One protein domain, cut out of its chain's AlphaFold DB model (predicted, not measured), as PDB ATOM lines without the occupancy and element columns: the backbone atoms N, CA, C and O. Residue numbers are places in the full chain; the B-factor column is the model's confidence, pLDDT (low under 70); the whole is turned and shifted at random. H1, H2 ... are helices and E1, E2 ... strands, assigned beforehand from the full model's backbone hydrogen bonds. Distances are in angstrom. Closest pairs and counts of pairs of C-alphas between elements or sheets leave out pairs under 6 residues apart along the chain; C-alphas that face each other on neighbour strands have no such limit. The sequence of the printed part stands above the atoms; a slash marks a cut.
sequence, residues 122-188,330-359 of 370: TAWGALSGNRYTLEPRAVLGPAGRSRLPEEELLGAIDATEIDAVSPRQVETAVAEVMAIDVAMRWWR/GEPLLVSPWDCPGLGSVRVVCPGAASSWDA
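This is residues 122 to 188 and 330 to 359 of the 370 residues of an uncharacterized protein of Marinactinospora thermotolerans DSM 45154 (UniProt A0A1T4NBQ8). A small, strongly twisted sheet of four short strands has one long helix, H2, slanting over its edge strand E4; residues 169 to 177 of H2 pack on the sheet, and the rest of the helix runs on past it along the longest axis. A short helix, H1, only grazes the sheet, and a long loop, residues 141 to 166, joins the two helices. The printed part has 97 residues, with named elements in the order E1, E2, H1, H2, E3, E4, and the sheet, E2 - E1 - E3 - E4, is antiparallel throughout. The class is mixed, helices and strands, though under half of the residues, 42, are in named elements. The whole is compact, with a radius of gyration of the C-alphas of 12.4 A and spans of 36 by 25 by 22 A.

E1, residues 122 to 125, and E2, residues 131 to 134, form an antiparallel hairpin at 126 degrees, with N 123 and O 132 2.9 A apart, within hydrogen-bond range. E1 is also the antiparallel neighbour of E3, residues 333 to 335, at 143 degrees, with N 124 and O 334 at 2.8 A. The pairing is staggered: E1 pairs with E2 over residues 122 to 124 and with E3 over 124 to 125. E3 and E4, residues 346 to 349, form the other hairpin, at 146 degrees, with N 335 and O 347 at 2.8 A. E2 and E4 are the edge strands and are apart. From edge to edge the strands' lines turn by 107 degrees. Residues 156 to 157 pair antiparallel with residues 346 to 347 of E4. H1, residues 136 to 140, only grazes the sheet with its residues 136 to 139; its closest C-alphas to E4 are those of Val 139 and Val 349, 7.0 A. H2, residues 167 to 188, is on the sheet, and its closest C-alphas to E4 are those of Ala 173 and Val 348, 6.3 A. Its height over the sheet is 6.5 A, from a local plane fitted only just, to 6 C-alphas. H2 lies over E4, with 6 C-alphas falling on it, and only just not over E3, with 2. It runs slantwise to the strands, at 41 degrees to E4 on the local plane. H1 and H2 are apart. In H1 and H2 every O i to N i+4 pair is within hydrogen-bond range.

E1 begins at C-alpha 122 (43.189, 5.526, 38.433) and measures 10.4 A; E2 measures 10.0 A. H1 measures 5.8 A. H2 runs 31.5 A, to C-alpha 188 (21.256, 9.029, 17.413). E3 measures 6.6 A. E4 measures 9.8 A and ends at C-alpha 349 (36.309, 11.796, 31.432).

The C-alphas of Asp 163 and Arg 188, 36.7 A apart, are the two farthest from each other. Residues 189 to 329 are not printed, and C-alphas 188 and 330 are 22.6 A apart across the cut. The link from H1 to H2, 26 residues, is long. The mean pLDDT of the printed part is 71.1; 35 residues are under 70, among them residues 136 to 154 and 354 to 359.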
ATOM      1  N   THR A 122      43.410   4.547  37.359       80.12
ATOM      2  CA  THR A 122      43.189   5.526  38.433       80.12
ATOM      3  C   THR A 122      42.708   6.849  37.840       80.12
ATOM      4  O   THR A 122      43.248   7.324  36.843       80.12
ATOM      5  N   ALA A 123      41.690   7.442  38.460       79.56
ATOM      6  CA  ALA A 123      41.162   8.749  38.101       79.56
ATOM      7  C   ALA A 123      40.870   9.589  39.352       79.56
ATOM      8  O   ALA A 123      40.719   9.045  40.448       79.56
ATOM      9  N   TRP A 124      40.759  10.902  39.181       78.69
ATOM     10  CA  TRP A 124      40.574  11.862  40.270       78.69
ATOM     11  C   TRP A 124      39.345  12.734  40.033       78.69
ATOM     12  O   TRP A 124      39.168  13.267  38.941       78.69
ATOM     13  N   GLY A 125      38.491  12.876  41.043       74.56
ATOM     14  CA  GLY A 125      37.292  13.708  40.979       74.56
ATOM     15  C   GLY A 125      37.628  15.181  40.785       74.56
ATOM     16  O   GLY A 125      38.381  15.747  41.573       74.56
ATOM     17  N   ALA A 126      37.066  15.810  39.752       74.00
ATOM     18  CA  ALA A 126      37.287  17.225  39.467       74.00
ATOM     19  C   ALA A 126      36.643  18.164  40.504       74.00
ATOM     20  O   ALA A 126      37.081  19.304  40.640       74.00
ATOM     21  N   LEU A 127      35.607  17.704  41.214       72.94
ATOM     22  CA  LEU A 127      34.910  18.470  42.250       72.94
ATOM     23  C   LEU A 127      35.369  18.057  43.647       72.94
ATOM     24  O   LEU A 127      35.612  18.908  44.501       72.94
ATOM     25  N   SER A 128      35.467  16.749  43.884       73.44
ATOM     26  CA  SER A 128      35.748  16.215  45.218       73.44
ATOM     27  C   SER A 128      37.234  16.029  45.518       73.44
ATOM     28  O   SER A 128      37.608  15.941  46.684       73.44
ATOM     29  N   GLY A 129      38.078  15.905  44.487       71.44
ATOM     30  CA  GLY A 129      39.461  15.447  44.628       71.44
ATOM     31  C   GLY A 129      39.587  13.973  45.037       71.44
ATOM     32  O   GLY A 129      40.696  13.499  45.269       71.44
ATOM     33  N   ASN A 130      38.479  13.229  45.134       76.38
ATOM     34  CA  ASN A 130      38.506  11.828  45.541       76.38
ATOM     35  C   ASN A 130      39.115  10.948  44.453       76.38
ATOM     36  O   ASN A 130      39.011  11.223  43.256       76.38
ATOM     37  N   ARG A 131      39.695   9.826  44.878       72.56
ATOM     38  CA  ARG A 131      40.229   8.819  43.967       72.56
ATOM     39  C   ARG A 131      39.135   7.854  43.509       72.56
ATOM     40  O   ARG A 131      38.383   7.307  44.318       72.56
ATOM     41  N   TYR A 132      39.118   7.592  42.208       72.94
ATOM     42  CA  TYR A 132      38.211   6.674  41.532       72.94
ATOM     43  C   TYR A 132      38.985   5.621  40.743       72.94
ATOM     44  O   TYR A 132      40.099   5.859  40.273       72.94
ATOM     45  N   THR A 133      38.346   4.472  40.543       75.69
ATOM     46  CA  THR A 133      38.828   3.431  39.628       75.69
ATOM     47  C   THR A 133      37.894   3.341  38.427       75.69
ATOM     48  O   THR A 133      36.688   3.145  38.585       75.69
ATOM     49  N   LEU A 134      38.455   3.474  37.224       69.88
ATOM     50  CA  LEU A 134      37.745   3.377  35.953       69.88
ATOM     51  C   LEU A 134      38.095   2.094  35.202       69.88
ATOM     52  O   LEU A 134      39.230   1.618  35.213       69.88
ATOM     53  N   GLU A 135      37.114   1.556  34.480       70.44
ATOM     54  CA  GLU A 135      37.365   0.486  33.515       70.44
ATOM     55  C   GLU A 135      38.166   1.044  32.320       70.44
ATOM     56  O   GLU A 135      37.773   2.084  31.781       70.44
ATOM     57  N   PRO A 136      39.201   0.347  31.809       68.69
ATOM     58  CA  PRO A 136      40.012   0.835  30.688       68.69
ATOM     59  C   PRO A 136      39.207   1.271  29.462       68.69
ATOM     60  O   PRO A 136      39.520   2.275  28.830       68.69
ATOM     61  N   ARG A 137      38.104   0.575  29.161       65.31
ATOM     62  CA  ARG A 137      37.200   0.917  28.051       65.31
ATOM     63  C   ARG A 137      36.528   2.288  28.174       65.31
ATOM     64  O   ARG A 137      36.120   2.831  27.155       65.31
ATOM     65  N   ALA A 138      36.385   2.823  29.388       62.31
ATOM     66  CA  ALA A 138      35.805   4.145  29.627       62.31
ATOM     67  C   ALA A 138      36.771   5.279  29.241       62.31
ATOM     68  O   ALA A 138      36.334   6.404  29.032       62.31
ATOM     69  N   VAL A 139      38.068   4.970  29.130       65.31
ATOM     70  CA  VAL A 139      39.142   5.933  28.833       65.31
ATOM     71  C   VAL A 139      39.747   5.690  27.445       65.31
ATOM     72  O   VAL A 139      40.037   6.640  26.720       65.31
ATOM     73  N   LEU A 140      39.918   4.417  27.070       62.25
ATOM     74  CA  LEU A 140      40.627   3.944  25.874       62.25
ATOM     75  C   LEU A 140      39.708   3.340  24.797       62.25
ATOM     76  O   LEU A 140      40.202   2.877  23.771       62.25
ATOM     77  N   GLY A 141      38.394   3.280  25.028       60.69
ATOM     78  CA  GLY A 141      37.432   2.711  24.084       60.69
ATOM     79  C   GLY A 141      37.369   1.170  24.043       60.69
ATOM     80  O   GLY A 141      38.088   0.469  24.763       60.69
ATOM     81  N   PRO A 142      36.490   0.596  23.194       54.56
ATOM     82  CA  PRO A 142      36.124  -0.826  23.187       54.56
ATOM     83  C   PRO A 142      37.254  -1.795  22.801       54.56
ATOM     84  O   PRO A 142      37.130  -2.987  23.066       54.56
ATOM     85  N   ALA A 143      38.354  -1.314  22.211       55.62
ATOM     86  CA  ALA A 143      39.513  -2.136  21.841       55.62
ATOM     87  C   ALA A 143      40.691  -2.043  22.835       55.62
ATOM     88  O   ALA A 143      41.775  -2.545  22.527       55.62
ATOM     89  N   GLY A 144      40.519  -1.361  23.979       52.31
ATOM     90  CA  GLY A 144      41.604  -1.121  24.945       52.31
ATOM     91  C   GLY A 144      42.773  -0.321  24.358       52.31
ATOM     92  O   GLY A 144      43.899  -0.411  24.837       52.31
ATOM     93  N   ARG A 145      42.522   0.409  23.269       50.88
ATOM     94  CA  ARG A 145      43.478   1.244  22.545       50.88
ATOM     95  C   ARG A 145      42.720   2.463  22.044       50.88
ATOM     96  O   ARG A 145      41.740   2.281  21.320       50.88
ATOM     97  N   SER A 146      43.221   3.659  22.347       47.25
ATOM     98  CA  SER A 146      42.825   4.872  21.631       47.25
ATOM     99  C   SER A 146      43.229   4.682  20.167       47.25
ATOM    100  O   SER A 146      44.411   4.698  19.836       47.25
ATOM    101  N   ARG A 147      42.285   4.300  19.300       40.84
ATOM    102  CA  ARG A 147      42.568   4.005  17.880       40.84
ATOM    103  C   ARG A 147      42.223   5.171  16.958       40.84
ATOM    104  O   ARG A 147      42.508   5.075  15.765       40.84
ATOM    105  N   LEU A 148      41.643   6.252  17.478       43.28
ATOM    106  CA  LEU A 148      41.289   7.430  16.695       43.28
ATOM    107  C   LEU A 148      42.042   8.660  17.236       43.28
ATOM    108  O   LEU A 148      41.796   9.073  18.364       43.28
ATOM    109  N   PRO A 149      42.922   9.285  16.432       44.47
ATOM    110  CA  PRO A 149      43.704  10.458  16.847       44.47
ATOM    111  C   PRO A 149      42.872  11.708  17.205       44.47
ATOM    112  O   PRO A 149      43.409  12.670  17.734       44.47
ATOM    113  N   GLU A 150      41.571  11.733  16.894       43.12
ATOM    114  CA  GLU A 150      40.648  12.821  17.275       43.12
ATOM    115  C   GLU A 150      39.983  12.558  18.630       43.12
ATOM    116  O   GLU A 150      39.792  13.483  19.415       43.12
ATOM    117  N   GLU A 151      39.718  11.290  18.954       48.03
ATOM    118  CA  GLU A 151      39.276  10.884  20.288       48.03
ATOM    119  C   GLU A 151      40.399  11.025  21.310       48.03
ATOM    120  O   GLU A 151      40.108  11.070  22.498       48.03
ATOM    121  N   GLU A 152      41.664  11.128  20.875       51.25
ATOM    122  CA  GLU A 152      42.814  11.517  21.704       51.25
ATOM    123  C   GLU A 152      42.667  12.935  22.282       51.25
ATOM    124  O   GLU A 152      43.166  13.194  23.377       51.25
ATOM    125  N   LEU A 153      41.910  13.816  21.618       58.53
ATOM    126  CA  LEU A 153      41.800  15.231  21.980       58.53
ATOM    127  C   LEU A 153      40.534  15.577  22.772       58.53
ATOM    128  O   LEU A 153      40.527  16.592  23.466       58.53
ATOM    129  N   LEU A 154      39.484  14.748  22.717       68.75
ATOM    130  CA  LEU A 154      38.249  15.035  23.448       68.75
ATOM    131  C   LEU A 154      38.504  15.030  24.959       68.75
ATOM    132  O   LEU A 154      38.939  14.028  25.534       68.75
ATOM    133  N   GLY A 155      38.222  16.169  25.593       71.69
ATOM    134  CA  GLY A 155      38.481  16.375  27.015       71.69
ATOM    135  C   GLY A 155      39.973  16.399  27.370       71.69
ATOM    136  O   GLY A 155      40.307  16.298  28.548       71.69
ATOM    137  N   ALA A 156      40.876  16.495  26.391       76.62
ATOM    138  CA  ALA A 156      42.310  16.562  26.640       76.62
ATOM    139  C   ALA A 156      42.716  17.939  27.177       76.62
ATOM    140  O   ALA A 156      42.245  18.982  26.721       76.62
ATOM    141  N   ILE A 157      43.636  17.933  28.133       75.75
ATOM    142  CA  ILE A 157      44.255  19.116  28.716       75.75
ATOM    143  C   ILE A 157      45.752  18.983  28.489       75.75
ATOM    144  O   ILE A 157      46.324  17.955  28.835       75.75
ATOM    145  N   ASP A 158      46.378  20.012  27.917       78.12
ATOM    146  CA  ASP A 158      47.825  20.054  27.672       78.12
ATOM    147  C   ASP A 158      48.607  20.162  28.994       78.12
ATOM    148  O   ASP A 158      49.012  21.235  29.438       78.12
ATOM    149  N   ALA A 159      48.699  19.026  29.679       69.38
ATOM    150  CA  ALA A 159      49.392  18.795  30.932       69.38
ATOM    151  C   ALA A 159      49.734  17.303  31.026       69.38
ATOM    152  O   ALA A 159      48.990  16.450  30.539       69.38
ATOM    153  N   THR A 160      50.844  16.972  31.681       71.69
ATOM    154  CA  THR A 160      51.246  15.580  31.959       71.69
ATOM    155  C   THR A 160      50.883  15.138  33.377       71.69
ATOM    156  O   THR A 160      50.793  13.945  33.656       71.69
ATOM    157  N   GLU A 161      50.633  16.091  34.273       73.94
ATOM    158  CA  GLU A 161      50.326  15.877  35.687       73.94
ATOM    159  C   GLU A 161      49.032  16.599  36.062       73.94
ATOM    160  O   GLU A 161      48.750  17.683  35.550       73.94
ATOM    161  N   ILE A 162      48.244  15.999  36.957       77.00
ATOM    162  CA  ILE A 162      46.951  16.552  37.386       77.00
ATOM    163  C   ILE A 162      47.143  17.845  38.186       77.00
ATOM    164  O   ILE A 162      46.380  18.787  37.998       77.00
ATOM    165  N   ASP A 163      48.208  17.942  38.984       78.56
ATOM    166  CA  ASP A 163      48.505  19.126  39.802       78.56
ATOM    167  C   ASP A 163      48.821  20.379  38.961       78.56
ATOM    168  O   ASP A 163      48.699  21.505  39.443       78.56
ATOM    169  N   ALA A 164      49.192  20.203  37.688       77.31
ATOM    170  CA  ALA A 164      49.436  21.295  36.747       77.31
ATOM    171  C   ALA A 164      48.156  21.787  36.038       77.31
ATOM    172  O   ALA A 164      48.200  22.766  35.288       77.31
ATOM    173  N   VAL A 165      47.017  21.118  36.243       75.06
ATOM    174  CA  VAL A 165      45.754  21.441  35.576       75.06
ATOM    175  C   VAL A 165      45.026  22.561  36.316       75.06
ATOM    176  O   VAL A 165      44.641  22.432  37.474       75.06
ATOM    177  N   SER A 166      44.763  23.666  35.618       81.25
ATOM    178  CA  SER A 166      43.947  24.751  36.172       81.25
ATOM    179  C   SER A 166      42.445  24.429  36.120       81.25
ATOM    180  O   SER A 166      41.984  23.801  35.160       81.25
ATOM    181  N   PRO A 167      41.630  24.958  37.055       81.06
ATOM    182  CA  PRO A 167      40.174  24.795  37.014       81.06
ATOM    183  C   PRO A 167      39.561  25.227  35.678       81.06
ATOM    184  O   PRO A 167      38.699  24.549  35.132       81.06
ATOM    185  N   ARG A 168      40.062  26.313  35.074       78.25
ATOM    186  CA  ARG A 168      39.575  26.799  33.775       78.25
ATOM    187  C   ARG A 168      39.796  25.789  32.642       78.25
ATOM    188  O   ARG A 168      38.960  25.703  31.740       78.25
ATOM    189  N   GLN A 169      40.904  25.048  32.663       78.94
ATOM    190  CA  GLN A 169      41.166  23.999  31.673       78.94
ATOM    191  C   GLN A 169      40.200  22.826  31.850       78.94
ATOM    192  O   GLN A 169      39.660  22.351  30.853       78.94
ATOM    193  N   VAL A 170      39.911  22.430  33.096       82.00
ATOM    194  CA  VAL A 170      38.887  21.413  33.395       82.00
ATOM    195  C   VAL A 170      37.525  21.852  32.873       82.00
ATOM    196  O   VAL A 170      36.902  21.123  32.110       82.00
ATOM    197  N   GLU A 171      37.091  23.066  33.203       86.25
ATOM    198  CA  GLU A 171      35.811  23.624  32.756       86.25
ATOM    199  C   GLU A 171      35.685  23.647  31.224       86.25
ATOM    200  O   GLU A 171      34.646  23.293  30.669       86.25
ATOM    201  N   THR A 172      36.767  24.005  30.528       82.12
ATOM    202  CA  THR A 172      36.811  24.019  29.057       82.12
ATOM    203  C   THR A 172      36.692  22.608  28.478       82.12
ATOM    204  O   THR A 172      35.916  22.381  27.549       82.12
ATOM    205  N   ALA A 173      37.425  21.650  29.046       82.44
ATOM    206  CA  ALA A 173      37.395  20.256  28.622       82.44
ATOM    207  C   ALA A 173      36.036  19.589  28.916       82.44
ATOM    208  O   ALA A 173      35.518  18.856  28.074       82.44
ATOM    209  N   VAL A 174      35.405  19.887  30.057       84.44
ATOM    210  CA  VAL A 174      34.050  19.410  30.385       84.44
ATOM    211  C   VAL A 174      33.020  19.970  29.405       84.44
ATOM    212  O   VAL A 174      32.194  19.211  28.897       84.44
ATOM    213  N   ALA A 175      33.078  21.268  29.090       85.69
ATOM    214  CA  ALA A 175      32.193  21.875  28.099       85.69
ATOM    215  C   ALA A 175      32.322  21.190  26.725       85.69
ATOM    216  O   ALA A 175      31.320  20.941  26.054       85.69
ATOM    217  N   GLU A 176      33.538  20.821  26.321       83.25
ATOM    218  CA  GLU A 176      33.773  20.073  25.085       83.25
ATOM    219  C   GLU A 176      33.117  18.685  25.116       83.25
ATOM    220  O   GLU A 176      32.361  18.337  24.205       83.25
ATOM    221  N   VAL A 177      33.322  17.925  26.198       80.25
ATOM    222  CA  VAL A 177      32.687  16.611  26.393       80.25
ATOM    223  C   VAL A 177      31.160  16.728  26.388       80.25
ATOM    224  O   VAL A 177      30.481  15.918  25.759       80.25
ATOM    225  N   MET A 178      30.601  17.762  27.024       83.06
ATOM    226  CA  MET A 178      29.160  18.028  27.014       83.06
ATOM    227  C   MET A 178      28.632  18.358  25.616       83.06
ATOM    228  O   MET A 178      27.569  17.861  25.236       83.06
ATOM    229  N   ALA A 179      29.352  19.173  24.841       83.88
ATOM    230  CA  ALA A 179      28.960  19.521  23.478       83.88
ATOM    231  C   ALA A 179      28.901  18.284  22.576       83.88
ATOM    232  O   ALA A 179      27.928  18.109  21.837       83.88
ATOM    233  N   ILE A 180      29.906  17.409  22.675       78.50
ATOM    234  CA  ILE A 180      29.938  16.148  21.933       78.50
ATOM    235  C   ILE A 180      28.840  15.201  22.413       78.50
ATOM    236  O   ILE A 180      28.102  14.687  21.581       78.50
ATOM    237  N   ASP A 181      28.639  15.024  23.719       80.94
ATOM    238  CA  ASP A 181      27.563  14.170  24.238       80.94
ATOM    239  C   ASP A 181      26.179  14.597  23.719       80.94
ATOM    240  O   ASP A 181      25.389  13.761  23.266       80.94
ATOM    241  N   VAL A 182      25.881  15.900  23.762       80.44
ATOM    242  CA  VAL A 182      24.613  16.452  23.268       80.44
ATOM    243  C   VAL A 182      24.471  16.201  21.769       80.44
ATOM    244  O   VAL A 182      23.430  15.695  21.347       80.44
ATOM    245  N   ALA A 183      25.514  16.490  20.985       79.50
ATOM    246  CA  ALA A 183      25.525  16.252  19.543       79.50
ATOM    247  C   ALA A 183      25.312  14.768  19.210       79.50
ATOM    248  O   ALA A 183      24.449  14.429  18.406       79.50
ATOM    249  N   MET A 184      26.041  13.874  19.883       74.75
ATOM    250  CA  MET A 184      25.987  12.428  19.673       74.75
ATOM    251  C   MET A 184      24.613  11.846  20.000       74.75
ATOM    252  O   MET A 184      24.069  11.038  19.242       74.75
ATOM    253  N   ARG A 185      24.029  12.243  21.135       76.19
ATOM    254  CA  ARG A 185      22.693  11.780  21.535       76.19
ATOM    255  C   ARG A 185      21.609  12.319  20.615       76.19
ATOM    256  O   ARG A 185      20.682  11.574  20.306       76.19
ATOM    257  N   TRP A 186      21.742  13.567  20.171       79.62
ATOM    258  CA  TRP A 186      20.831  14.149  19.196       79.62
ATOM    259  C   TRP A 186      20.940  13.439  17.843       79.62
ATOM    260  O   TRP A 186      19.926  13.027  17.301       79.62
ATOM    261  N   TRP A 187      22.149  13.175  17.343       75.69
ATOM    262  CA  TRP A 187      22.339  12.470  16.070       75.69
ATOM    263  C   TRP A 187      21.723  11.067  16.082       75.69
ATOM    264  O   TRP A 187      21.080  10.638  15.129       75.69
ATOM    265  N   ARG A 188      21.864  10.355  17.205       72.88
ATOM    266  CA  ARG A 188      21.256   9.029  17.413       72.88
ATOM    267  C   ARG A 188      19.731   9.064  17.460       72.88
ATOM    268  O   ARG A 188      19.087   8.057  17.175       72.88
ATOM    269  N   GLY A 330      27.266  11.698  37.942       65.56
ATOM    270  CA  GLY A 330      28.565  11.571  38.600       65.56
ATOM    271  C   GLY A 330      29.527  12.668  38.151       65.56
ATOM    272  O   GLY A 330      29.412  13.171  37.033       65.56
ATOM    273  N   GLU A 331      30.454  13.058  39.026       69.81
ATOM    274  CA  GLU A 331      31.390  14.146  38.738       69.81
ATOM    275  C   GLU A 331      32.333  13.820  37.560       69.81
ATOM    276  O   GLU A 331      32.641  12.648  37.310       69.81
ATOM    277  N   PRO A 332      32.830  14.840  36.837       81.19
ATOM    278  CA  PRO A 332      33.917  14.656  35.883       81.19
ATOM    279  C   PRO A 332      35.188  14.152  36.568       81.19
ATOM    280  O   PRO A 332      35.498  14.537  37.694       81.19
ATOM    281  N   LEU A 333      35.950  13.326  35.858       81.75
ATOM    282  CA  LEU A 333      37.148  12.669  36.366       81.75
ATOM    283  C   LEU A 333      38.374  13.037  35.534       81.75
ATOM    284  O   LEU A 333      38.312  13.061  34.308       81.75
ATOM    285  N   LEU A 334      39.499  13.268  36.200       84.06
ATOM    286  CA  LEU A 334      40.803  13.519  35.604       84.06
ATOM    287  C   LEU A 334      41.620  12.229  35.578       84.06
ATOM    288  O   LEU A 334      41.766  11.560  36.600       84.06
ATOM    289  N   VAL A 335      42.168  11.892  34.416       81.31
ATOM    290  CA  VAL A 335      43.055  10.741  34.222       81.31
ATOM    291  C   VAL A 335      44.401  11.241  33.723       81.31
ATOM    292  O   VAL A 335      44.464  11.954  32.722       81.31
ATOM    293  N   SER A 336      45.476  10.860  34.411       81.75
ATOM    294  CA  SER A 336      46.837  11.208  34.010       81.75
ATOM    295  C   SER A 336      47.415  10.207  32.991       81.75
ATOM    296  O   SER A 336      47.114   9.012  33.068       81.75
ATOM    297  N   PRO A 337      48.316  10.651  32.091       74.50
ATOM    298  CA  PRO A 337      49.213   9.785  31.319       74.50
ATOM    299  C   PRO A 337      49.969   8.750  32.148       74.50
ATOM    300  O   PRO A 337      50.211   7.642  31.674       74.50
ATOM    301  N   TRP A 338      50.319   9.086  33.392       78.62
ATOM    302  CA  TRP A 338      51.023   8.176  34.297       78.62
ATOM    303  C   TRP A 338      50.143   6.994  34.719       78.62
ATOM    304  O   TRP A 338      50.610   5.857  34.771       78.62
ATOM    305  N   ASP A 339      48.856   7.252  34.958       72.06
ATOM    306  CA  ASP A 339      47.869   6.243  35.363       72.06
ATOM    307  C   ASP A 339      47.327   5.431  34.177       72.06
ATOM    308  O   ASP A 339      46.742   4.359  34.353       72.06
ATOM    309  N   CYS A 340      47.517   5.930  32.955       73.69
ATOM    310  CA  CYS A 340      47.120   5.269  31.723       73.69
ATOM    311  C   CYS A 340      48.166   5.534  30.623       73.69
ATOM    312  O   CYS A 340      47.969   6.450  29.819       73.69
ATOM    313  N   PRO A 341      49.228   4.698  30.521       64.75
ATOM    314  CA  PRO A 341      50.384   4.891  29.624       64.75
ATOM    315  C   PRO A 341      50.117   4.935  28.102       64.75
ATOM    316  O   PRO A 341      51.047   4.850  27.306       64.75
ATOM    317  N   GLY A 342      48.860   5.049  27.670       64.44
ATOM    318  CA  GLY A 342      48.454   5.331  26.289       64.44
ATOM    319  C   GLY A 342      47.843   6.724  26.089       64.44
ATOM    320  O   GLY A 342      47.460   7.045  24.967       64.44
ATOM    321  N   LEU A 343      47.718   7.533  27.146       66.81
ATOM    322  CA  LEU A 343      47.306   8.931  27.050       66.81
ATOM    323  C   LEU A 343      48.550   9.809  26.869       66.81
ATOM    324  O   LEU A 343      49.511   9.680  27.619       66.81
ATOM    325  N   GLY A 344      48.539  10.703  25.880       69.62
ATOM    326  CA  GLY A 344      49.613  11.687  25.682       69.62
ATOM    327  C   GLY A 344      49.513  12.906  26.605       69.62
ATOM    328  O   GLY A 344      50.458  13.683  26.693       69.62
ATOM    329  N   SER A 345      48.375  13.082  27.279       77.56
ATOM    330  CA  SER A 345      48.058  14.237  28.117       77.56
ATOM    331  C   SER A 345      46.976  13.903  29.153       77.56
ATOM    332  O   SER A 345      46.346  12.840  29.085       77.56
ATOM    333  N   VAL A 346      46.772  14.780  30.143       78.69
ATOM    334  CA  VAL A 346      45.676  14.644  31.111       78.69
ATOM    335  C   VAL A 346      44.343  14.703  30.373       78.69
ATOM    336  O   VAL A 346      44.132  15.543  29.501       78.69
ATOM    337  N   ARG A 347      43.421  13.817  30.747       83.25
ATOM    338  CA  ARG A 347      42.093  13.724  30.143       83.25
ATOM    339  C   ARG A 347      40.990  13.908  31.172       83.25
ATOM    340  O   ARG A 347      40.985  13.237  32.201       83.25
ATOM    341  N   VAL A 348      40.009  14.736  30.827       85.31
ATOM    342  CA  VAL A 348      38.691  14.779  31.459       85.31
ATOM    343  C   VAL A 348      37.811  13.684  30.868       85.31
ATOM    344  O   VAL A 348      37.553  13.640  29.667       85.31
ATOM    345  N   VAL A 349      37.302  12.823  31.738       80.25
ATOM    346  CA  VAL A 349      36.309  11.796  31.432       80.25
ATOM    347  C   VAL A 349      35.035  12.145  32.184       80.25
ATOM    348  O   VAL A 349      35.064  12.351  33.390       80.25
ATOM    349  N   CYS A 350      33.901  12.183  31.490       77.75
ATOM    350  CA  CYS A 350      32.587  12.273  32.127       77.75
ATOM    351  C   CYS A 350      31.912  10.897  32.029       77.75
ATOM    352  O   CYS A 350      31.404  10.557  30.954       77.75
ATOM    353  N   PRO A 351      31.930  10.065  33.087       69.56
ATOM    354  CA  PRO A 351      31.315   8.741  33.043       69.56
ATOM    355  C   PRO A 351      29.839   8.840  32.657       69.56
ATOM    356  O   PRO A 351      29.083   9.570  33.280       69.56
ATOM    357  N   GLY A 352      29.418   8.116  31.620       68.19
ATOM    358  CA  GLY A 352      28.045   8.182  31.113       68.19
ATOM    359  C   GLY A 352      27.809   9.220  30.011       68.19
ATOM    360  O   GLY A 352      26.728   9.209  29.415       68.19
ATOM    361  N   ALA A 353      28.796  10.055  29.671       70.62
ATOM    362  CA  ALA A 353      28.769  10.812  28.424       70.62
ATOM    363  C   ALA A 353      28.770   9.853  27.224       70.62
ATOM    364  O   ALA A 353      29.481   8.846  27.204       70.62
ATOM    365  N   ALA A 354      27.936  10.150  26.230       67.00
ATOM    366  CA  ALA A 354      27.976   9.472  24.950       67.00
ATOM    367  C   ALA A 354      29.287   9.832  24.257       67.00
ATOM    368  O   ALA A 354      29.630  11.006  24.124       67.00
ATOM    369  N   SER A 355      29.991   8.804  23.809       61.81
ATOM    370  CA  SER A 355      31.199   8.966  23.014       61.81
ATOM    371  C   SER A 355      30.906   8.609  21.567       61.81
ATOM    372  O   SER A 355      29.922   7.940  21.239       61.81
ATOM    373  N   SER A 356      31.779   9.026  20.677       51.97
ATOM    374  CA  SER A 356      31.756   8.615  19.282       51.97
ATOM    375  C   SER A 356      32.045   7.137  19.044       51.97
ATOM    376  O   SER A 356      31.613   6.593  18.029       51.97
ATOM    377  N   TRP A 357      32.627   6.427  20.014       52.00
ATOM    378  CA  TRP A 357      32.632   4.961  20.028       52.00
ATOM    379  C   TRP A 357      31.229   4.364  19.944       52.00
ATOM    380  O   TRP A 357      31.038   3.245  19.464       52.00
ATOM    381  N   ASP A 358      30.235   5.111  20.416       51.09
ATOM    382  CA  ASP A 358      28.842   4.716  20.381       51.09
ATOM    383  C   ASP A 358      28.190   5.079  19.015       51.09
ATOM    384  O   ASP A 358      27.082   4.646  18.710       51.09
ATOM    385  N   ALA A 359      28.858   5.817  18.124       47.97
ATOM    386  CA  ALA A 359      28.287   6.326  16.868       47.97
ATOM    387  C   ALA A 359      27.999   5.270  15.777       47.97
ATOM    388  O   ALA A 359      27.407   5.607  14.755       47.97
TER     389      ALA A 359